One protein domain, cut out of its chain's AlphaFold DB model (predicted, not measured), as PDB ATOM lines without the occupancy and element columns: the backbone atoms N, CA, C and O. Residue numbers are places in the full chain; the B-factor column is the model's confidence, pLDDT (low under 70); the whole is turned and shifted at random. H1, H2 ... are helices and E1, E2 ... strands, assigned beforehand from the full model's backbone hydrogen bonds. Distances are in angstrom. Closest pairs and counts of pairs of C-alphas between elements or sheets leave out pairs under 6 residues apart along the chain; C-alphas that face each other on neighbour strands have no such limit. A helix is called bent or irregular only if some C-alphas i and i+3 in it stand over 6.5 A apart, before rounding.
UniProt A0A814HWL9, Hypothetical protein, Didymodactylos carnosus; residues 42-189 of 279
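Overview. This is residues 42 to 189 of the 279 residues of the protein "Hypothetical protein" of Didymodactylos carnosus (UniProt A0A814HWL9). A small four-stranded antiparallel sheet forms one wall of the domain, and three short helices, H2, H3 and H4, are gathered off one side of it; H1 and E1 fold back on each other as a V beyond the sheet's E5 edge, and the last stretch, with the short helix H5, lies well away beyond the end of E5. Much of the rest is long links, and under half of the residues are in named elements. The printed part has 148 residues with five named helices and five named strands, in the order H1 E1 H2 E2 E3 E4 H3 H4 E5 H5; the sheet's order is E4 E3 E2 E5, and the class is mixed, helices and strands. The whole is compact, with a radius of gyration of the C-alphas of 16.2 A, and spans 43 by 41 by 30 A.

Arrangement. In the sheet, E2, residues 99 to 103, and E3, residues 105 to 109, are antiparallel neighbours at 162 degrees, with N 107 and O 100 2.8 A apart, within hydrogen-bond range. E4, residues 125 to 129, is antiparallel to E3 at 173 degrees, with N 108 and O 126 2.8 A apart. E2, E3 and E4 form a meander, each strand the antiparallel neighbour of the one before, and E2 and E3, like E3 and E4, are a hairpin. E5, residues 160 to 166, is antiparallel to E2 at 176 degrees, with N 101 and O 164 2.8 A apart; E4 and E5 are the edge strands. H4, residues 141 to 147, only grazes the sheet, with its residues 144 to 147. H3, residues 134 to 139, is only just not on the sheet, with 4 pairs of C-alphas within 10 A. H3 and H4 are close but not clearly touching, at a steep tilt of 66 degrees, opposite ways; their closest C-alphas, those of Ile 137 and Phe 144, are 6.7 A apart. H2, residues 79 to 84, is near H4, with 5 pairs of C-alphas within 10 A. E1, residues 61 to 67, pairs with no named strand but is near E5, with 8 pairs of C-alphas within 10 A. H1, residues 45 to 56, is not on the sheet; its closest C-alphas to E1 are those of Ile 51 and Val 62, 7.0 A apart. H5, residues 173 to 176, is apart from H1, H2, H3 and H4. Every O i to N i+4 pair is within hydrogen-bond range in H1 and H3; H2 has 0 of 2 but 2 of 3 O i to N i+3 pairs, H4 has 1 of 3 but 3 of 4, and H5 is too short for an i+4 pair.

Along the chain. E2 runs 13.6 A from C-alpha 99 at (-72.585, 78.723, 70.343), E3 13.0 A, E4 13.7 A and E5 14.5 A. H1 runs 16.1 A from C-alpha 45 at (-57.936, 72.516, 59.497), and E1 18.8 A. H2 measures 10.5 A, H3 8.8 A, H4 10.6 A and H5 6.8 A, ending with C-alpha 176 at (-74.864, 94.661, 49.705). H4 is irregular, with C-alphas 143 and 146 7.3 A apart; H2 and H5 are only just irregular, at 6.9 A between C-alphas 80 and 83 and 6.8 A between C-alphas 173 and 176.

Size, cuts and confidence. The two C-alphas farthest apart, those of Asp 60 and Lys 179, are 45.0 A apart. The printed part has no cut. The links E1 to H2, H2 to E2, E3 to E4 and H4 to E5 are long. The mean pLDDT of the printed part is 74.8; it is under 70 in residues 42 to 47, 87 to 96, 149 to 153 and 169 to 189.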
ATOM      1  N   GLN A  42     -56.780  74.762  51.523       44.25
ATOM      2  CA  GLN A  42     -57.015  73.304  51.526       44.25
ATOM      3  C   GLN A  42     -57.949  72.825  52.663       44.25
ATOM      4  O   GLN A  42     -58.069  71.634  52.929       44.25
ATOM      5  N   GLY A  43     -58.627  73.745  53.356       48.22
ATOM      6  CA  GLY A  43     -59.984  73.511  53.848       48.22
ATOM      7  C   GLY A  43     -60.257  72.663  55.113       48.22
ATOM      8  O   GLY A  43     -61.235  72.918  55.811       48.22
ATOM      9  N   GLY A  44     -59.417  71.703  55.497       55.28
ATOM     10  CA  GLY A  44     -59.756  70.770  56.593       55.28
ATOM     11  C   GLY A  44     -59.401  71.209  58.025       55.28
ATOM     12  O   GLY A  44     -59.764  70.527  58.978       55.28
ATOM     13  N   GLN A  45     -58.650  72.298  58.225       61.56
ATOM     14  CA  GLN A  45     -57.936  72.516  59.497       61.56
ATOM     15  C   GLN A  45     -58.833  72.829  60.705       61.56
ATOM     16  O   GLN A  45     -58.547  72.358  61.798       61.56
ATOM     17  N   ILE A  46     -59.950  73.533  60.519       63.25
ATOM     18  CA  ILE A  46     -60.917  73.765  61.610       63.25
ATOM     19  C   ILE A  46     -61.542  72.448  62.062       63.25
ATOM     20  O   ILE A  46     -61.727  72.218  63.252       63.25
ATOM     21  N   LEU A  47     -61.835  71.560  61.112       67.00
ATOM     22  CA  LEU A  47     -62.362  70.242  61.424       67.00
ATOM     23  C   LEU A  47     -61.290  69.391  62.131       67.00
ATOM     24  O   LEU A  47     -61.614  68.711  63.100       67.00
ATOM     25  N   LYS A  48     -60.005  69.507  61.740       71.50
ATOM     26  CA  LYS A  48     -58.868  68.910  62.476       71.50
ATOM     27  C   LYS A  48     -58.793  69.435  63.912       71.50
ATOM     28  O   LYS A  48     -58.681  68.634  64.828       71.50
ATOM     29  N   GLU A  49     -58.900  70.744  64.130       76.44
ATOM     30  CA  GLU A  49     -58.875  71.347  65.472       76.44
ATOM     31  C   GLU A  49     -60.064  70.906  66.334       76.44
ATOM     32  O   GLU A  49     -59.886  70.597  67.508       76.44
ATOM     33  N   LEU A  50     -61.272  70.816  65.767       74.38
ATOM     34  CA  LEU A  50     -62.443  70.297  66.483       74.38
ATOM     35  C   LEU A  50     -62.259  68.831  66.892       74.38
ATOM     36  O   LEU A  50     -62.635  68.466  68.004       74.38
ATOM     37  N   ILE A  51     -61.655  68.014  66.027       77.50
ATOM     38  CA  ILE A  51     -61.318  66.622  66.348       77.50
ATOM     39  C   ILE A  51     -60.251  66.552  67.430       77.50
ATOM     40  O   ILE A  51     -60.425  65.782  68.362       77.50
ATOM     41  N   GLN A  52     -59.196  67.363  67.357       78.81
ATOM     42  CA  GLN A  52     -58.167  67.371  68.401       78.81
ATOM     43  C   GLN A  52     -58.731  67.834  69.748       78.81
ATOM     44  O   GLN A  52     -58.476  67.205  70.764       78.81
ATOM     45  N   ASN A  53     -59.604  68.845  69.760       79.94
ATOM     46  CA  ASN A  53     -60.302  69.254  70.981       79.94
ATOM     47  C   ASN A  53     -61.177  68.127  71.556       79.94
ATOM     48  O   ASN A  53     -61.296  67.995  72.772       79.94
ATOM     49  N   ALA A  54     -61.819  67.334  70.696       80.19
ATOM     50  CA  ALA A  54     -62.605  66.180  71.119       80.19
ATOM     51  C   ALA A  54     -61.711  65.031  71.624       80.19
ATOM     52  O   ALA A  54     -62.037  64.406  72.630       80.19
ATOM     53  N   GLU A  55     -60.571  64.796  70.976       82.56
ATOM     54  CA  GLU A  55     -59.561  63.807  71.359       82.56
ATOM     55  C   GLU A  55     -58.955  64.133  72.730       82.56
ATOM     56  O   GLU A  55     -58.943  63.277  73.615       82.56
ATOM     57  N   ASP A  56     -58.556  65.390  72.944       80.88
ATOM     58  CA  ASP A  56     -58.037  65.906  74.217       80.88
ATOM     59  C   ASP A  56     -59.086  65.834  75.338       80.88
ATOM     60  O   ASP A  56     -58.753  65.636  76.509       80.88
ATOM     61  N   ALA A  57     -60.370  65.961  74.989       81.56
ATOM     62  CA  ALA A  57     -61.487  65.767  75.911       81.56
ATOM     63  C   ALA A  57     -61.819  64.284  76.170       81.56
ATOM     64  O   ALA A  57     -62.673  63.994  77.012       81.56
ATOM     65  N   GLY A  58     -61.165  63.349  75.472       83.38
ATOM     66  CA  GLY A  58     -61.389  61.910  75.601       83.38
ATOM     67  C   GLY A  58     -62.688  61.419  74.958       83.38
ATOM     68  O   GLY A  58     -63.258  60.433  75.423       83.38
ATOM     69  N   ALA A  59     -63.190  62.106  73.929       84.00
ATOM     70  CA  ALA A  59     -64.363  61.659  73.187       84.00
ATOM     71  C   ALA A  59     -64.069  60.357  72.427       84.00
ATOM     72  O   ALA A  59     -62.990  60.179  71.868       84.00
ATOM     73  N   ASP A  60     -65.057  59.467  72.362       84.44
ATOM     74  CA  ASP A  60     -65.017  58.264  71.522       84.44
ATOM     75  C   ASP A  60     -65.556  58.524  70.106       84.44
ATOM     76  O   ASP A  60     -65.196  57.830  69.151       84.44
ATOM     77  N   THR A  61     -66.399  59.549  69.972       84.12
ATOM     78  CA  THR A  61     -67.186  59.824  68.775       84.12
ATOM     79  C   THR A  61     -67.232  61.316  68.474       84.12
ATOM     80  O   THR A  61     -67.538  62.129  69.348       84.12
ATOM     81  N   VAL A  62     -67.028  61.678  67.207       81.94
ATOM     82  CA  VAL A  62     -67.266  63.032  66.686       81.94
ATOM     83  C   VAL A  62     -68.313  62.968  65.583       81.94
ATOM     84  O   VAL A  62     -68.249  62.122  64.696       81.94
ATOM     85  N   LYS A  63     -69.295  63.868  65.628       80.81
ATOM     86  CA  LYS A  63     -70.373  63.924  64.637       80.81
ATOM     87  C   LYS A  63     -70.493  65.327  64.073       80.81
ATOM     88  O   LYS A  63     -70.668  66.287  64.823       80.81
ATOM     89  N   PHE A  64     -70.427  65.431  62.756       77.75
ATOM     90  CA  PHE A  64     -70.679  66.657  62.017       77.75
ATOM     91  C   PHE A  64     -72.094  66.616  61.451       77.75
ATOM     92  O   PHE A  64     -72.512  65.610  60.880       77.75
ATOM     93  N   TYR A  65     -72.827  67.713  61.612       76.31
ATOM     94  CA  TYR A  65     -74.191  67.853  61.115       76.31
ATOM     95  C   TYR A  65     -74.261  69.064  60.193       76.31
ATOM     96  O   TYR A  65     -74.043  70.192  60.636       76.31
ATOM     97  N   LEU A  66     -74.580  68.829  58.922       74.62
ATOM     98  CA  LEU A  66     -74.978  69.881  57.999       74.62
ATOM     99  C   LEU A  66     -76.481  70.106  58.156       74.62
ATOM    100  O   LEU A  66     -77.296  69.309  57.692       74.62
ATOM    101  N   ASP A  67     -76.829  71.172  58.865       75.69
ATOM    102  CA  ASP A  67     -78.207  71.565  59.124       75.69
ATOM    103  C   ASP A  67     -78.679  72.586  58.086       75.69
ATOM    104  O   ASP A  67     -78.166  73.703  58.034       75.69
ATOM    105  N   ARG A  68     -79.650  72.188  57.257       73.19
ATOM    106  CA  ARG A  68     -80.229  73.036  56.201       73.19
ATOM    107  C   ARG A  68     -81.547  73.688  56.612       73.19
ATOM    108  O   ARG A  68     -82.180  74.356  55.799       73.19
ATOM    109  N   ASN A  69     -82.003  73.461  57.841       76.69
ATOM    110  CA  ASN A  69     -83.293  73.970  58.277       76.69
ATOM    111  C   ASN A  69     -83.282  75.494  58.403       76.69
ATOM    112  O   ASN A  69     -82.301  76.109  58.826       76.69
ATOM    113  N   THR A  70     -84.438  76.085  58.119       79.88
ATOM    114  CA  THR A  70     -84.768  77.431  58.574       79.88
ATOM    115  C   THR A  70     -85.708  77.330  59.766       79.88
ATOM    116  O   THR A  70     -86.715  76.625  59.732       79.88
ATOM    117  N   TYR A  71     -85.383  78.055  60.827       83.94
ATOM    118  CA  TYR A  71     -86.146  78.064  62.065       83.94
ATOM    119  C   TYR A  71     -86.980  79.338  62.187       83.94
ATOM    120  O   TYR A  71     -86.634  80.400  61.666       83.94
ATOM    121  N   SER A  72     -88.093  79.229  62.912       87.81
ATOM    122  CA  SER A  72     -88.933  80.371  63.280       87.81
ATOM    123  C   SER A  72     -88.119  81.433  64.038       87.81
ATOM    124  O   SER A  72     -87.083  81.153  64.642       87.81
ATOM    125  N   THR A  73     -88.568  82.687  63.982       90.31
ATOM    126  CA  THR A  73     -87.858  83.850  64.547       90.31
ATOM    127  C   THR A  73     -88.742  84.708  65.454       90.31
ATOM    128  O   THR A  73     -88.379  85.829  65.809       90.31
ATOM    129  N   ASN A  74     -89.894  84.180  65.876       91.81
ATOM    130  CA  ASN A  74     -90.900  84.909  66.652       91.81
ATOM    131  C   ASN A  74     -90.514  85.076  68.131       91.81
ATOM    132  O   ASN A  74     -90.895  86.052  68.773       91.81
ATOM    133  N   SER A  75     -89.761  84.126  68.687       93.50
ATOM    134  CA  SER A  75     -89.438  84.037  70.113       93.50
ATOM    135  C   SER A  75     -87.933  83.864  70.344       93.50
ATOM    136  O   SER A  75     -87.421  82.784  70.637       93.50
ATOM    137  N   LEU A  76     -87.194  84.968  70.214       93.31
ATOM    138  CA  LEU A  76     -85.730  84.998  70.324       93.31
ATOM    139  C   LEU A  76     -85.249  85.686  71.605       93.31
ATOM    140  O   LEU A  76     -85.984  86.446  72.232       93.31
ATOM    141  N   LEU A  77     -83.985  85.453  71.981       91.06
ATOM    142  CA  LEU A  77     -83.350  86.180  73.095       91.06
ATOM    143  C   LEU A  77     -83.140  87.666  72.772       91.06
ATOM    144  O   LEU A  77     -83.100  88.492  73.680       91.06
ATOM    145  N   HIS A  78     -82.976  87.985  71.488       90.38
ATOM    146  CA  HIS A  78     -82.850  89.335  70.960       90.38
ATOM    147  C   HIS A  78     -83.334  89.336  69.493       90.38
ATOM    148  O   HIS A  78     -82.968  88.419  68.755       90.38
ATOM    149  N   PRO A  79     -84.108  90.335  69.023       87.56
ATOM    150  CA  PRO A  79     -84.672  90.336  67.664       87.56
ATOM    151  C   PRO A  79     -83.620  90.220  66.552       87.56
ATOM    152  O   PRO A  79     -83.801  89.509  65.570       87.56
ATOM    153  N   GLY A  80     -82.459  90.854  66.747       85.12
ATOM    154  CA  GLY A  80     -81.320  90.773  65.827       85.12
ATOM    155  C   GLY A  80     -80.694  89.379  65.679       85.12
ATOM    156  O   GLY A  80     -79.794  89.224  64.856       85.12
ATOM    157  N   LEU A  81     -81.148  88.381  66.450       87.25
ATOM    158  CA  LEU A  81     -80.698  86.996  66.322       87.25
ATOM    159  C   LEU A  81     -81.420  86.223  65.206       87.25
ATOM    160  O   LEU A  81     -80.996  85.121  64.869       87.25
ATOM    161  N   ALA A  82     -82.470  86.796  64.606       85.94
ATOM    162  CA  ALA A  82     -83.269  86.143  63.565       85.94
ATOM    163  C   ALA A  82     -82.421  85.636  62.390       85.94
ATOM    164  O   ALA A  82     -82.615  84.528  61.908       85.94
ATOM    165  N   LYS A  83     -81.400  86.401  62.000       78.25
ATOM    166  CA  LYS A  83     -80.465  86.035  60.928       78.25
ATOM    167  C   LYS A  83     -79.640  84.767  61.191       78.25
ATOM    168  O   LYS A  83     -79.178  84.173  60.232       78.25
ATOM    169  N   PHE A  84     -79.475  84.332  62.447       78.50
ATOM    170  CA  PHE A  84     -78.759  83.088  62.794       78.50
ATOM    171  C   PHE A  84     -79.662  81.844  62.794       78.50
ATOM    172  O   PHE A  84     -79.189  80.747  63.112       78.50
ATOM    173  N   GLN A  85     -80.955  82.023  62.517       79.25
ATOM    174  CA  GLN A  85     -81.963  80.962  62.428       79.25
ATOM    175  C   GLN A  85     -82.269  80.556  60.989       79.25
ATOM    176  O   GLN A  85     -83.013  79.607  60.771       79.25
ATOM    177  N   LEU A  86     -81.718  81.284  60.024       70.88
ATOM    178  CA  LEU A  86     -81.932  81.055  58.605       70.88
ATOM    179  C   LEU A  86     -80.913  80.046  58.076       70.88
ATOM    180  O   LEU A  86     -79.785  79.984  58.575       70.88
ATOM    181  N   SER A  87     -81.300  79.298  57.046       65.50
ATOM    182  CA  SER A  87     -80.369  78.450  56.302       65.50
ATOM    183  C   SER A  87     -79.270  79.276  55.616       65.50
ATOM    184  O   SER A  87     -79.363  80.505  55.475       65.50
ATOM    185  N   SER A  88     -78.209  78.599  55.175       56.97
ATOM    186  CA  SER A  88     -77.145  79.173  54.339       56.97
ATOM    187  C   SER A  88     -77.680  79.803  53.052       56.97
ATOM    188  O   SER A  88     -77.142  80.815  52.618       56.97
ATOM    189  N   ASP A  89     -78.765  79.277  52.485       54.09
ATOM    190  CA  ASP A  89     -79.337  79.723  51.205       54.09
ATOM    191  C   ASP A  89     -80.048  81.078  51.256       54.09
ATOM    192  O   ASP A  89     -80.327  81.687  50.221       54.09
ATOM    193  N   THR A  90     -80.321  81.608  52.450       55.09
ATOM    194  CA  THR A  90     -81.030  82.884  52.559       55.09
ATOM    195  C   THR A  90     -80.056  84.060  52.464       55.09
ATOM    196  O   THR A  90     -79.165  84.214  53.299       55.09
ATOM    197  N   SER A  91     -80.299  84.982  51.525       53.84
ATOM    198  CA  SER A  91     -79.534  86.228  51.305       53.84
ATOM    199  C   SER A  91     -79.535  87.222  52.484       53.84
ATOM    200  O   SER A  91     -79.044  88.340  52.364       53.84
ATOM    201  N   GLN A  92     -80.087  86.833  53.633       51.41
ATOM    202  CA  GLN A  92     -80.136  87.605  54.877       51.41
ATOM    203  C   GLN A  92     -79.195  87.043  55.962       51.41
ATOM    204  O   GLN A  92     -79.057  87.648  57.031       51.41
ATOM    205  N   ASN A  93     -78.544  85.900  55.713       52.50
ATOM    206  CA  ASN A  93     -77.674  85.237  56.679       52.50
ATOM    207  C   ASN A  93     -76.221  85.735  56.566       52.50
ATOM    208  O   ASN A  93     -75.382  85.197  55.843       52.50
ATOM    209  N   ASP A  94     -75.947  86.816  57.291       49.78
ATOM    210  CA  ASP A  94     -74.686  87.567  57.244       49.78
ATOM    211  C   ASP A  94     -73.792  87.321  58.479       49.78
ATOM    212  O   ASP A  94     -72.925  88.130  58.822       49.78
ATOM    213  N   ALA A  95     -74.075  86.267  59.250       54.56
ATOM    214  CA  ALA A  95     -73.973  86.386  60.694       54.56
ATOM    215  C   ALA A  95     -73.163  85.259  61.362       54.56
ATOM    216  O   ALA A  95     -73.563  84.103  61.386       54.56
ATOM    217  N   TYR A  96     -72.064  85.637  62.024       65.00
ATOM    218  CA  TYR A  96     -71.268  84.748  62.874       65.00
ATOM    219  C   TYR A  96     -71.657  84.914  64.348       65.00
ATOM    220  O   TYR A  96     -71.344  85.933  64.965       65.00
ATOM    221  N   LEU A  97     -72.335  83.916  64.913       74.56
ATOM    222  CA  LEU A  97     -72.571  83.816  66.356       74.56
ATOM    223  C   LEU A  97     -72.412  82.356  66.779       74.56
ATOM    224  O   LEU A  97     -73.403  81.626  66.861       74.56
ATOM    225  N   PRO A  98     -71.162  81.912  66.991       81.00
ATOM    226  CA  PRO A  98     -70.903  80.581  67.499       81.00
ATOM    227  C   PRO A  98     -71.626  80.366  68.824       81.00
ATOM    228  O   PRO A  98     -71.750  81.279  69.650       81.00
ATOM    229  N   SER A  99     -72.056  79.136  69.053       86.06
ATOM    230  CA  SER A  99     -72.585  78.723  70.343       86.06
ATOM    231  C   SER A  99     -72.102  77.334  70.719       86.06
ATOM    232  O   SER A  99     -71.721  76.527  69.868       86.06
ATOM    233  N   VAL A 100     -72.096  77.077  72.023       86.81
ATOM    234  CA  VAL A 100     -71.714  75.796  72.606       86.81
ATOM    235  C   VAL A 100     -72.758  75.356  73.619       86.81
ATOM    236  O   VAL A 100     -73.193  76.153  74.451       86.81
ATOM    237  N   VAL A 101     -73.148  74.088  73.570       88.31
ATOM    238  CA  VAL A 101     -73.920  73.419  74.618       88.31
ATOM    239  C   VAL A 101     -73.030  72.361  75.244       88.31
ATOM    240  O   VAL A 101     -72.455  71.543  74.533       88.31
ATOM    241  N   SER A 102     -72.905  72.374  76.565       87.69
ATOM    242  CA  SER A 102     -72.177  71.347  77.311       87.69
ATOM    243  C   SER A 102     -72.784  71.215  78.702       87.69
ATOM    244  O   SER A 102     -73.038  72.224  79.374       87.69
ATOM    245  N   ASP A 103     -73.045  69.977  79.121       90.94
ATOM    246  CA  ASP A 103     -73.725  69.666  80.380       90.94
ATOM    247  C   ASP A 103     -75.053  70.442  80.505       90.94
ATOM    248  O   ASP A 103     -75.955  70.274  79.691       90.94
ATOM    249  N   ARG A 104     -75.200  71.317  81.501       93.25
ATOM    250  CA  ARG A 104     -76.418  72.106  81.763       93.25
ATOM    251  C   ARG A 104     -76.390  73.525  81.193       93.25
ATOM    252  O   ARG A 104     -77.248  74.345  81.543       93.25
ATOM    253  N   TYR A 105     -75.369  73.856  80.404       93.62
ATOM    254  CA  TYR A 105     -75.124  75.215  79.942       93.62
ATOM    255  C   TYR A 105     -75.210  75.328  78.427       93.62
ATOM    256  O   TYR A 105     -74.718  74.474  77.695       93.62
ATOM    257  N   ILE A 106     -75.762  76.450  77.977       93.38
ATOM    258  CA  ILE A 106     -75.596  76.952  76.615       93.38
ATOM    259  C   ILE A 106     -74.899  78.311  76.669       93.38
ATOM    260  O   ILE A 106     -75.267  79.180  77.462       93.38
ATOM    261  N   GLY A 107     -73.863  78.482  75.856       91.12
ATOM    262  CA  GLY A 107     -73.095  79.711  75.712       91.12
ATOM    263  C   GLY A 107     -73.191  80.244  74.290       91.12
ATOM    264  O   GLY A 107     -72.926  79.510  73.345       91.12
ATOM    265  N   PHE A 108     -73.540  81.516  74.143       90.31
ATOM    266  CA  PHE A 108     -73.472  82.252  72.883       90.31
ATOM    267  C   PHE A 108     -72.273  83.190  72.920       90.31
ATOM    268  O   PHE A 108     -72.135  83.967  73.869       90.31
ATOM    269  N   PHE A 109     -71.432  83.140  71.893       82.31
ATOM    270  CA  PHE A 109     -70.285  84.028  71.753       82.31
ATOM    271  C   PHE A 109     -70.684  85.227  70.896       82.31
ATOM    272  O   PHE A 109     -71.007  85.065  69.725       82.31
ATOM    273  N   ASP A 110     -70.630  86.426  71.472       82.75
ATOM    274  CA  ASP A 110     -70.926  87.701  70.811       82.75
ATOM    275  C   ASP A 110     -69.698  88.618  70.898       82.75
ATOM    276  O   ASP A 110     -69.660  89.549  71.707       82.75
ATOM    277  N   PRO A 111     -68.652  88.370  70.089       73.81
ATOM    278  CA  PRO A 111     -67.393  89.094  70.198       73.81
ATOM    279  C   PRO A 111     -67.531  90.594  69.974       73.81
ATOM    280  O   PRO A 111     -66.615  91.319  70.328       73.81
ATOM    281  N   HIS A 112     -68.625  91.074  69.385       74.25
ATOM    282  CA  HIS A 112     -68.870  92.499  69.168       74.25
ATOM    283  C   HIS A 112     -69.751  93.134  70.245       74.25
ATOM    284  O   HIS A 112     -69.849  94.357  70.275       74.25
ATOM    285  N   GLY A 113     -70.358  92.333  71.123       79.06
ATOM    286  CA  GLY A 113     -71.289  92.813  72.140       79.06
ATOM    287  C   GLY A 113     -72.513  93.493  71.532       79.06
ATOM    288  O   GLY A 113     -72.970  94.505  72.047       79.06
ATOM    289  N   VAL A 114     -73.018  92.992  70.404       82.50
ATOM    290  CA  VAL A 114     -74.162  93.600  69.703       82.50
ATOM    291  C   VAL A 114     -75.497  93.139  70.289       82.50
ATOM    292  O   VAL A 114     -76.465  93.891  70.262       82.50
ATOM    293  N   TYR A 115     -75.572  91.911  70.799       84.12
ATOM    294  CA  TYR A 115     -76.835  91.256  71.161       84.12
ATOM    295  C   TYR A 115     -77.025  91.094  72.662       84.12
ATOM    296  O   TYR A 115     -78.161  91.067  73.134       84.12
ATOM    297  N   PHE A 116     -75.932  90.928  73.408       86.06
ATOM    298  CA  PHE A 116     -75.996  90.605  74.839       86.06
ATOM    299  C   PHE A 116     -75.350  91.654  75.743       86.06
ATOM    300  O   PHE A 116     -75.360  91.485  76.958       86.06
ATOM    301  N   SER A 117     -74.784  92.709  75.162       83.25
ATOM    302  CA  SER A 117     -74.148  93.795  75.898       83.25
ATOM    303  C   SER A 117     -75.187  94.804  76.379       83.25
ATOM    304  O   SER A 117     -76.038  95.238  75.604       83.25
ATOM    305  N   GLU A 118     -75.089  95.221  77.638       80.50
ATOM    306  CA  GLU A 118     -75.891  96.314  78.190       80.50
ATOM    307  C   GLU A 118     -75.008  97.549  78.430       80.50
ATOM    308  O   GLU A 118     -73.813  97.392  78.694       80.50
ATOM    309  N   PRO A 119     -75.558  98.783  78.407       76.38
ATOM    310  CA  PRO A 119     -74.768 100.011  78.563       76.38
ATOM    311  C   PRO A 119     -73.888 100.049  79.820       76.38
ATOM    312  O   PRO A 119     -72.813 100.638  79.804       76.38
ATOM    313  N   LEU A 120     -74.344  99.418  80.905       73.38
ATOM    314  CA  LEU A 120     -73.635  99.360  82.186       73.38
ATOM    315  C   LEU A 120     -72.868  98.046  82.398       73.38
ATOM    316  O   LEU A 120     -72.054  97.957  83.312       73.38
ATOM    317  N   HIS A 121     -73.109  97.035  81.560       74.50
ATOM    318  CA  HIS A 121     -72.528  95.700  81.690       74.50
ATOM    319  C   HIS A 121     -72.148  95.176  80.303       74.50
ATOM    320  O   HIS A 121     -72.901  94.402  79.698       74.50
ATOM    321  N   PRO A 122     -70.992  95.606  79.764       79.81
ATOM    322  CA  PRO A 122     -70.563  95.154  78.461       79.81
ATOM    323  C   PRO A 122     -70.280  93.654  78.489       79.81
ATOM    324  O   PRO A 122     -69.469  93.173  79.282       79.81
ATOM    325  N   ALA A 123     -70.940  92.910  77.607       79.19
ATOM    326  CA  ALA A 123     -70.817  91.461  77.530       79.19
ATOM    327  C   ALA A 123     -70.420  91.036  76.117       79.19
ATOM    328  O   ALA A 123     -70.959  91.528  75.129       79.19
ATOM    329  N   ARG A 124     -69.485  90.084  76.025       82.00
ATOM    330  CA  ARG A 124     -69.017  89.494  74.755       82.00
ATOM    331  C   ARG A 124     -69.692  88.147  74.460       82.00
ATOM    332  O   ARG A 124     -69.154  87.299  73.751       82.00
ATOM    333  N   GLY A 125     -70.843  87.910  75.079       87.50
ATOM    334  CA  GLY A 125     -71.555  86.644  75.014       87.50
ATOM    335  C   GLY A 125     -72.555  86.482  76.150       87.50
ATOM    336  O   GLY A 125     -72.634  87.310  77.056       87.50
ATOM    337  N   LYS A 126     -73.314  85.388  76.106       90.31
ATOM    338  CA  LYS A 126     -74.318  85.049  77.118       90.31
ATOM    339  C   LYS A 126     -74.263  83.565  77.435       90.31
ATOM    340  O   LYS A 126     -74.411  82.740  76.540       90.31
ATOM    341  N   ARG A 127     -74.093  83.229  78.715       93.50
ATOM    342  CA  ARG A 127     -74.190  81.853  79.220       93.50
ATOM    343  C   ARG A 127     -75.496  81.675  79.982       93.50
ATOM    344  O   ARG A 127     -75.806  82.474  80.862       93.50
ATOM    345  N   ILE A 128     -76.233  80.617  79.673       93.25
ATOM    346  CA  ILE A 128     -77.515  80.284  80.293       93.25
ATOM    347  C   ILE A 128     -77.407  78.884  80.894       93.25
ATOM    348  O   ILE A 128     -77.073  77.928  80.201       93.25
ATOM    349  N   ASP A 129     -77.704  78.772  82.187       94.75
ATOM    350  CA  ASP A 129     -77.992  77.496  82.850       94.75
ATOM    351  C   ASP A 129     -79.446  77.140  82.540       94.75
ATOM    352  O   ASP A 129     -80.362  77.698  83.155       94.75
ATOM    353  N   PHE A 130     -79.669  76.295  81.536       92.94
ATOM    354  CA  PHE A 130     -81.017  76.037  81.024       92.94
ATOM    355  C   PHE A 130     -81.861  75.195  81.989       92.94
ATOM    356  O   PHE A 130     -83.081  75.323  81.986       92.94
ATOM    357  N   LEU A 131     -81.226  74.440  82.894       92.06
ATOM    358  CA  LEU A 131     -81.925  73.701  83.949       92.06
ATOM    359  C   LEU A 131     -82.424  74.621  85.074       92.06
ATOM    360  O   LEU A 131     -83.502  74.400  85.615       92.06
ATOM    361  N   LYS A 132     -81.674  75.675  85.433       94.06
ATOM    362  CA  LYS A 132     -82.164  76.701  86.385       94.06
ATOM    363  C   LYS A 132     -83.145  77.672  85.745       94.06
ATOM    364  O   LYS A 132     -84.032  78.179  86.422       94.06
ATOM    365  N   ASN A 133     -82.966  77.958  84.460       91.75
ATOM    366  CA  ASN A 133     -83.701  78.996  83.746       91.75
ATOM    367  C   ASN A 133     -84.620  78.413  82.665       91.75
ATOM    368  O   ASN A 133     -84.711  78.973  81.572       91.75
ATOM    369  N   ALA A 134     -85.332  77.326  82.973       89.94
ATOM    370  CA  ALA A 134     -86.242  76.659  82.035       89.94
ATOM    371  C   ALA A 134     -87.276  77.622  81.415       89.94
ATOM    372  O   ALA A 134     -87.592  77.531  80.233       89.94
ATOM    373  N   ASN A 135     -87.710  78.635  82.176       91.25
ATOM    374  CA  ASN A 135     -88.605  79.689  81.692       91.25
ATOM    375  C   ASN A 135     -88.064  80.440  80.463       91.25
ATOM    376  O   ASN A 135     -88.853  80.891  79.636       91.25
ATOM    377  N   ILE A 136     -86.743  80.606  80.336       90.19
ATOM    378  CA  ILE A 136     -86.129  81.257  79.170       90.19
ATOM    379  C   ILE A 136     -86.262  80.358  77.940       90.19
ATOM    380  O   ILE A 136     -86.557  80.863  76.862       90.19
ATOM    381  N   ILE A 137     -86.114  79.041  78.108       90.38
ATOM    382  CA  ILE A 137     -86.274  78.068  77.021       90.38
ATOM    383  C   ILE A 137     -87.712  78.075  76.502       90.38
ATOM    384  O   ILE A 137     -87.926  78.073  75.295       90.38
ATOM    385  N   THR A 138     -88.701  78.152  77.398       89.69
ATOM    386  CA  THR A 138     -90.117  78.226  77.009       89.69
ATOM    387  C   THR A 138     -90.479  79.567  76.370       89.69
ATOM    388  O   THR A 138     -91.212  79.597  75.389       89.69
ATOM    389  N   LYS A 139     -89.975  80.688  76.908       92.62
ATOM    390  CA  LYS A 139     -90.274  82.035  76.386       92.62
ATOM    391  C   LYS A 139     -89.606  82.321  75.047       92.62
ATOM    392  O   LYS A 139     -90.202  82.994  74.216       92.62
ATOM    393  N   CYS A 140     -88.377  81.850  74.862       92.38
ATOM    394  CA  CYS A 140     -87.592  82.039  73.648       92.38
ATOM    395  C   CYS A 140     -87.470  80.710  72.888       92.38
ATOM    396  O   CYS A 140     -86.364  80.302  72.542       92.38
ATOM    397  N   GLY A 141     -88.592  80.008  72.694       90.94
ATOM    398  CA  GLY A 141     -88.616  78.651  72.143       90.94
ATOM    399  C   GLY A 141     -87.889  78.534  70.809       90.94
ATOM    400  O   GLY A 141     -87.050  77.644  70.653       90.94
ATOM    401  N   ASP A 142     -88.126  79.496  69.918       91.44
ATOM    402  CA  ASP A 142     -87.511  79.545  68.596       91.44
ATOM    403  C   ASP A 142     -85.986  79.639  68.674       91.44
ATOM    404  O   ASP A 142     -85.296  79.000  67.888       91.44
ATOM    405  N   GLN A 143     -85.432  80.379  69.647       91.81
ATOM    406  CA  GLN A 143     -83.978  80.516  69.818       91.81
ATOM    407  C   GLN A 143     -83.277  79.165  70.002       91.81
ATOM    408  O   GLN A 143     -82.128  79.003  69.579       91.81
ATOM    409  N   PHE A 144     -83.949  78.236  70.680       91.12
ATOM    410  CA  PHE A 144     -83.401  76.945  71.086       91.12
ATOM    411  C   PHE A 144     -83.824  75.800  70.163       91.12
ATOM    412  O   PHE A 144     -83.247  74.719  70.246       91.12
ATOM    413  N   GLU A 145     -84.781  76.035  69.267       87.94
ATOM    414  CA  GLU A 145     -85.274  75.056  68.296       87.94
ATOM    415  C   GLU A 145     -84.166  74.381  67.464       87.94
ATOM    416  O   GLU A 145     -84.193  73.154  67.371       87.94
ATOM    417  N   PRO A 146     -83.126  75.094  66.970       85.38
ATOM    418  CA  PRO A 146     -82.053  74.463  66.195       85.38
ATOM    419  C   PRO A 146     -81.279  73.374  66.932       85.38
ATOM    420  O   PRO A 146     -80.658  72.514  66.318       85.38
ATOM    421  N   TYR A 147     -81.296  73.408  68.262       85.25
ATOM    422  CA  TYR A 147     -80.582  72.431  69.072       85.25
ATOM    423  C   TYR A 147     -81.488  71.264  69.494       85.25
ATOM    424  O   TYR A 147     -80.972  70.236  69.920       85.25
ATOM    425  N   LYS A 148     -82.818  71.383  69.348       80.00
ATOM    426  CA  LYS A 148     -83.814  70.367  69.745       80.00
ATOM    427  C   LYS A 148     -84.008  69.261  68.705       80.00
ATOM    428  O   LYS A 148     -85.122  68.788  68.478       80.00
ATOM    429  N   ASN A 149     -82.940  68.840  68.037       68.19
ATOM    430  CA  ASN A 149     -83.040  67.745  67.083       68.19
ATOM    431  C   ASN A 149     -82.988  66.399  67.822       68.19
ATOM    432  O   ASN A 149     -82.079  66.148  68.614       68.19
ATOM    433  N   THR A 150     -83.926  65.499  67.527       56.81
ATOM    434  CA  THR A 150     -83.957  64.128  68.066       56.81
ATOM    435  C   THR A 150     -82.672  63.351  67.781       56.81
ATOM    436  O   THR A 150     -82.295  62.500  68.580       56.81
ATOM    437  N   ALA A 151     -81.966  63.666  66.691       57.41
ATOM    438  CA  ALA A 151     -80.654  63.104  66.371       57.41
ATOM    439  C   ALA A 151     -79.518  63.603  67.281       57.41
ATOM    440  O   ALA A 151     -78.513  62.910  67.425       57.41
ATOM    441  N   LEU A 152     -79.668  64.792  67.874       65.88
ATOM    442  CA  LEU A 152     -78.702  65.384  68.804       65.88
ATOM    443  C   LEU A 152     -78.985  64.985  70.257       65.88
ATOM    444  O   LEU A 152     -78.098  65.100  71.094       65.88
ATOM    445  N   GLY A 153     -80.201  64.521  70.571       69.94
ATOM    446  CA  GLY A 153     -80.576  64.073  71.917       69.94
ATOM    447  C   GLY A 153     -80.650  65.197  72.958       69.94
ATOM    448  O   GLY A 153     -80.615  64.919  74.155       69.94
ATOM    449  N   LEU A 154     -80.734  66.458  72.522       81.12
ATOM    450  CA  LEU A 154     -80.861  67.615  73.400       81.12
ATOM    451  C   LEU A 154     -82.310  68.108  73.421       81.12
ATOM    452  O   LEU A 154     -82.856  68.510  72.401       81.12
ATOM    453  N   ASP A 155     -82.916  68.129  74.602       84.25
ATOM    454  CA  ASP A 155     -84.291  68.597  74.819       84.25
ATOM    455  C   ASP A 155     -84.382  69.769  75.817       84.25
ATOM    456  O   ASP A 155     -85.468  70.282  76.083       84.25
ATOM    457  N   PHE A 156     -83.235  70.202  76.359       88.12
ATOM    458  CA  PHE A 156     -83.101  71.203  77.426       88.12
ATOM    459  C   PHE A 156     -83.831  70.859  78.739       88.12
ATOM    460  O   PHE A 156     -83.980  71.731  79.598       88.12
ATOM    461  N   THR A 157     -84.256  69.607  78.934       89.12
ATOM    462  CA  THR A 157     -84.880  69.139  80.184       89.12
ATOM    463  C   THR A 157     -83.880  68.447  81.105       89.12
ATOM    464  O   THR A 157     -84.027  68.475  82.328       89.12
ATOM    465  N   THR A 158     -82.824  67.874  80.526       90.62
ATOM    466  CA  THR A 158     -81.753  67.179  81.245       90.62
ATOM    467  C   THR A 158     -80.376  67.705  80.847       90.62
ATOM    468  O   THR A 158     -80.217  68.410  79.853       90.62
ATOM    469  N   ALA A 159     -79.365  67.405  81.665       88.94
ATOM    470  CA  ALA A 159     -77.984  67.752  81.353       88.94
ATOM    471  C   ALA A 159     -77.504  66.999  80.104       88.94
ATOM    472  O   ALA A 159     -77.594  65.770  80.040       88.94
ATOM    473  N   PHE A 160     -76.950  67.735  79.144       88.06
ATOM    474  CA  PHE A 160     -76.460  67.195  77.890       88.06
ATOM    475  C   PHE A 160     -75.208  66.342  78.106       88.06
ATOM    476  O   PHE A 160     -74.217  66.792  78.684       88.06
ATOM    477  N   LYS A 161     -75.245  65.095  77.633       85.75
ATOM    478  CA  LYS A 161     -74.137  64.137  77.747       85.75
ATOM    479  C   LYS A 161     -73.214  64.230  76.536       85.75
ATOM    480  O   LYS A 161     -73.088  63.291  75.763       85.75
ATOM    481  N   GLY A 162     -72.593  65.393  76.385       86.25
ATOM    482  CA  GLY A 162     -71.659  65.689  75.307       86.25
ATOM    483  C   GLY A 162     -71.363  67.180  75.217       86.25
ATOM    484  O   GLY A 162     -71.741  67.961  76.094       86.25
ATOM    485  N   THR A 163     -70.711  67.570  74.125       86.81
ATOM    486  CA  THR A 163     -70.507  68.975  73.769       86.81
ATOM    487  C   THR A 163     -70.949  69.190  72.329       86.81
ATOM    488  O   THR A 163     -70.517  68.474  71.431       86.81
ATOM    489  N   LEU A 164     -71.826  70.165  72.115       87.31
ATOM    490  CA  LEU A 164     -72.358  70.528  70.807       87.31
ATOM    491  C   LEU A 164     -71.903  71.941  70.469       87.31
ATOM    492  O   LEU A 164     -72.210  72.876  71.206       87.31
ATOM    493  N   PHE A 165     -71.225  72.098  69.338       84.94
ATOM    494  CA  PHE A 165     -70.911  73.401  68.766       84.94
ATOM    495  C   PHE A 165     -71.831  73.682  67.583       84.94
ATOM    496  O   PHE A 165     -72.033  72.813  66.735       84.94
ATOM    497  N   ARG A 166     -72.366  74.902  67.504       82.25
ATOM    498  CA  ARG A 166     -73.133  75.372  66.346       82.25
ATOM    499  C   ARG A 166     -72.452  76.587  65.735       82.25
ATOM    500  O   ARG A 166     -72.187  77.576  66.421       82.25
ATOM    501  N   PHE A 167     -72.228  76.516  64.428       75.88
ATOM    502  CA  PHE A 167     -71.640  77.584  63.626       75.88
ATOM    503  C   PHE A 167     -72.609  77.949  62.495       75.88
ATOM    504  O   PHE A 167     -72.701  77.204  61.523       75.88
ATOM    505  N   PRO A 168     -73.358  79.059  62.608       70.38
ATOM    506  CA  PRO A 168     -74.175  79.548  61.501       70.38
ATOM    507  C   PRO A 168     -73.279  79.885  60.296       70.38
ATOM    508  O   PRO A 168     -72.317  80.644  60.436       70.38
ATOM    509  N   LEU A 169     -73.565  79.286  59.137       60.72
ATOM    510  CA  LEU A 169     -72.822  79.504  57.889       60.72
ATOM    511  C   LEU A 169     -73.313  80.778  57.180       60.72
ATOM    512  O   LEU A 169     -74.473  81.146  57.320       60.72
ATOM    513  N   ARG A 170     -72.433  81.461  56.433       58.09
ATOM    514  CA  ARG A 170     -72.702  82.763  55.787       58.09
ATOM    515  C   ARG A 170     -73.139  82.611  54.322       58.09
ATOM    516  O   ARG A 170     -72.509  81.846  53.603       58.09
ATOM    517  N   ASN A 171     -74.085  83.437  53.856       48.53
ATOM    518  CA  ASN A 171     -74.449  83.576  52.434       48.53
ATOM    519  C   ASN A 171     -73.628  84.667  51.691       48.53
ATOM    520  O   ASN A 171     -73.200  85.669  52.273       48.53
ATOM    521  N   ALA A 172     -73.452  84.479  50.381       42.91
ATOM    522  CA  ALA A 172     -72.950  85.421  49.378       42.91
ATOM    523  C   ALA A 172     -73.607  86.810  49.371       42.91
ATOM    524  O   ALA A 172     -72.923  87.841  49.388       42.91
ATOM    525  N   ASP A 173     -74.937  86.831  49.336       40.19
ATOM    526  CA  ASP A 173     -75.715  87.953  48.797       40.19
ATOM    527  C   ASP A 173     -76.090  89.000  49.846       40.19
ATOM    528  O   ASP A 173     -76.437  90.137  49.520       40.19
ATOM    529  N   ALA A 174     -75.915  88.673  51.125       39.91
ATOM    530  CA  ALA A 174     -76.154  89.586  52.242       39.91
ATOM    531  C   ALA A 174     -75.150  90.765  52.278       39.91
ATOM    532  O   ALA A 174     -75.307  91.753  52.997       39.91
ATOM    533  N   CYS A 175     -74.136  90.733  51.405       34.78
ATOM    534  CA  CYS A 175     -73.055  91.700  51.371       34.78
ATOM    535  C   CYS A 175     -73.407  93.133  50.964       34.78
ATOM    536  O   CYS A 175     -72.557  94.007  51.171       34.78
ATOM    537  N   VAL A 176     -74.576  93.383  50.376       34.88
ATOM    538  CA  VAL A 176     -74.864  94.661  49.705       34.88
ATOM    539  C   VAL A 176     -75.296  95.769  50.678       34.88
ATOM    540  O   VAL A 176     -75.076  96.946  50.402       34.88
ATOM    541  N   THR A 177     -75.839  95.445  51.853       33.38
ATOM    542  CA  THR A 177     -76.398  96.453  52.790       33.38
ATOM    543  C   THR A 177     -75.457  96.802  53.956       33.38
ATOM    544  O   THR A 177     -75.561  97.850  54.593       33.38
ATOM    545  N   THR A 178     -74.467  95.941  54.167       34.25
ATOM    546  CA  THR A 178     -73.284  96.025  55.028       34.25
ATOM    547  C   THR A 178     -72.265  97.157  54.818       34.25
ATOM    548  O   THR A 178     -71.127  96.818  54.499       34.25
ATOM    549  N   LYS A 179     -72.549  98.460  55.006       32.47
ATOM    550  CA  LYS A 179     -71.522  99.549  54.901       32.47
ATOM    551  C   LYS A 179     -70.305  99.428  55.854       32.47
ATOM    552  O   LYS A 179     -69.448 100.303  55.869       32.47
ATOM    553  N   LEU A 180     -70.211  98.360  56.647       38.22
ATOM    554  CA  LEU A 180     -69.197  98.155  57.685       38.22
ATOM    555  C   LEU A 180     -67.941  97.391  57.228       38.22
ATOM    556  O   LEU A 180     -67.002  97.270  58.011       38.22
ATOM    557  N   PHE A 181     -67.880  96.868  55.995       36.66
ATOM    558  CA  PHE A 181     -66.824  95.914  55.621       36.66
ATOM    559  C   PHE A 181     -66.259  96.142  54.209       36.66
ATOM    560  O   PHE A 181     -66.816  95.668  53.220       36.66
ATOM    561  N   VAL A 182     -65.110  96.824  54.127       28.05
ATOM    562  CA  VAL A 182     -64.295  96.977  52.906       28.05
ATOM    563  C   VAL A 182     -63.340  95.779  52.761       28.05
ATOM    564  O   VAL A 182     -62.610  95.456  53.699       28.05
ATOM    565  N   GLY A 183     -63.345  95.133  51.585       39.62
ATOM    566  CA  GLY A 183     -62.434  94.038  51.202       39.62
ATOM    567  C   GLY A 183     -62.986  92.624  51.445       39.62
ATOM    568  O   GLY A 183     -62.544  91.926  52.364       39.62
ATOM    569  N   LYS A 184     -63.955  92.178  50.634       44.41
ATOM    570  CA  LYS A 184     -64.656  90.896  50.837       44.41
ATOM    571  C   LYS A 184     -64.058  89.734  50.020       44.41
ATOM    572  O   LYS A 184     -63.702  89.953  48.870       44.41
ATOM    573  N   PRO A 185     -63.914  88.529  50.611       45.31
ATOM    574  CA  PRO A 185     -63.704  87.280  49.879       45.31
ATOM    575  C   PRO A 185     -65.023  86.750  49.318       45.31
ATOM    576  O   PRO A 185     -66.095  87.127  49.807       45.31
ATOM    577  N   ASP A 186     -64.899  85.844  48.351       41.75
ATOM    578  CA  ASP A 186     -66.013  85.153  47.720       41.75
ATOM    579  C   ASP A 186     -66.890  84.397  48.742       41.75
ATOM    580  O   ASP A 186     -66.447  84.080  49.855       41.75
ATOM    581  N   PRO A 187     -68.169  84.172  48.415       47.59
ATOM    582  CA  PRO A 187     -69.082  83.379  49.230       47.59
ATOM    583  C   PRO A 187     -68.593  81.944  49.420       47.59
ATOM    584  O   PRO A 187     -67.951  81.406  48.529       47.59
ATOM    585  N   ILE A 188     -68.954  81.312  50.538       50.78
ATOM    586  CA  ILE A 188     -68.835  79.857  50.677       50.78
ATOM    587  C   ILE A 188     -70.194  79.288  50.267       50.78
ATOM    588  O   ILE A 188     -71.183  79.537  50.957       50.78
ATOM    589  N   SER A 189     -70.258  78.607  49.126       52.28
ATOM    590  CA  SER A 189     -71.469  77.914  48.683       52.28
ATOM    591  C   SER A 189     -71.685  76.622  49.475       52.28
ATOM    592  O   SER A 189     -70.783  76.119  50.149       52.28
TER     593      SER A 189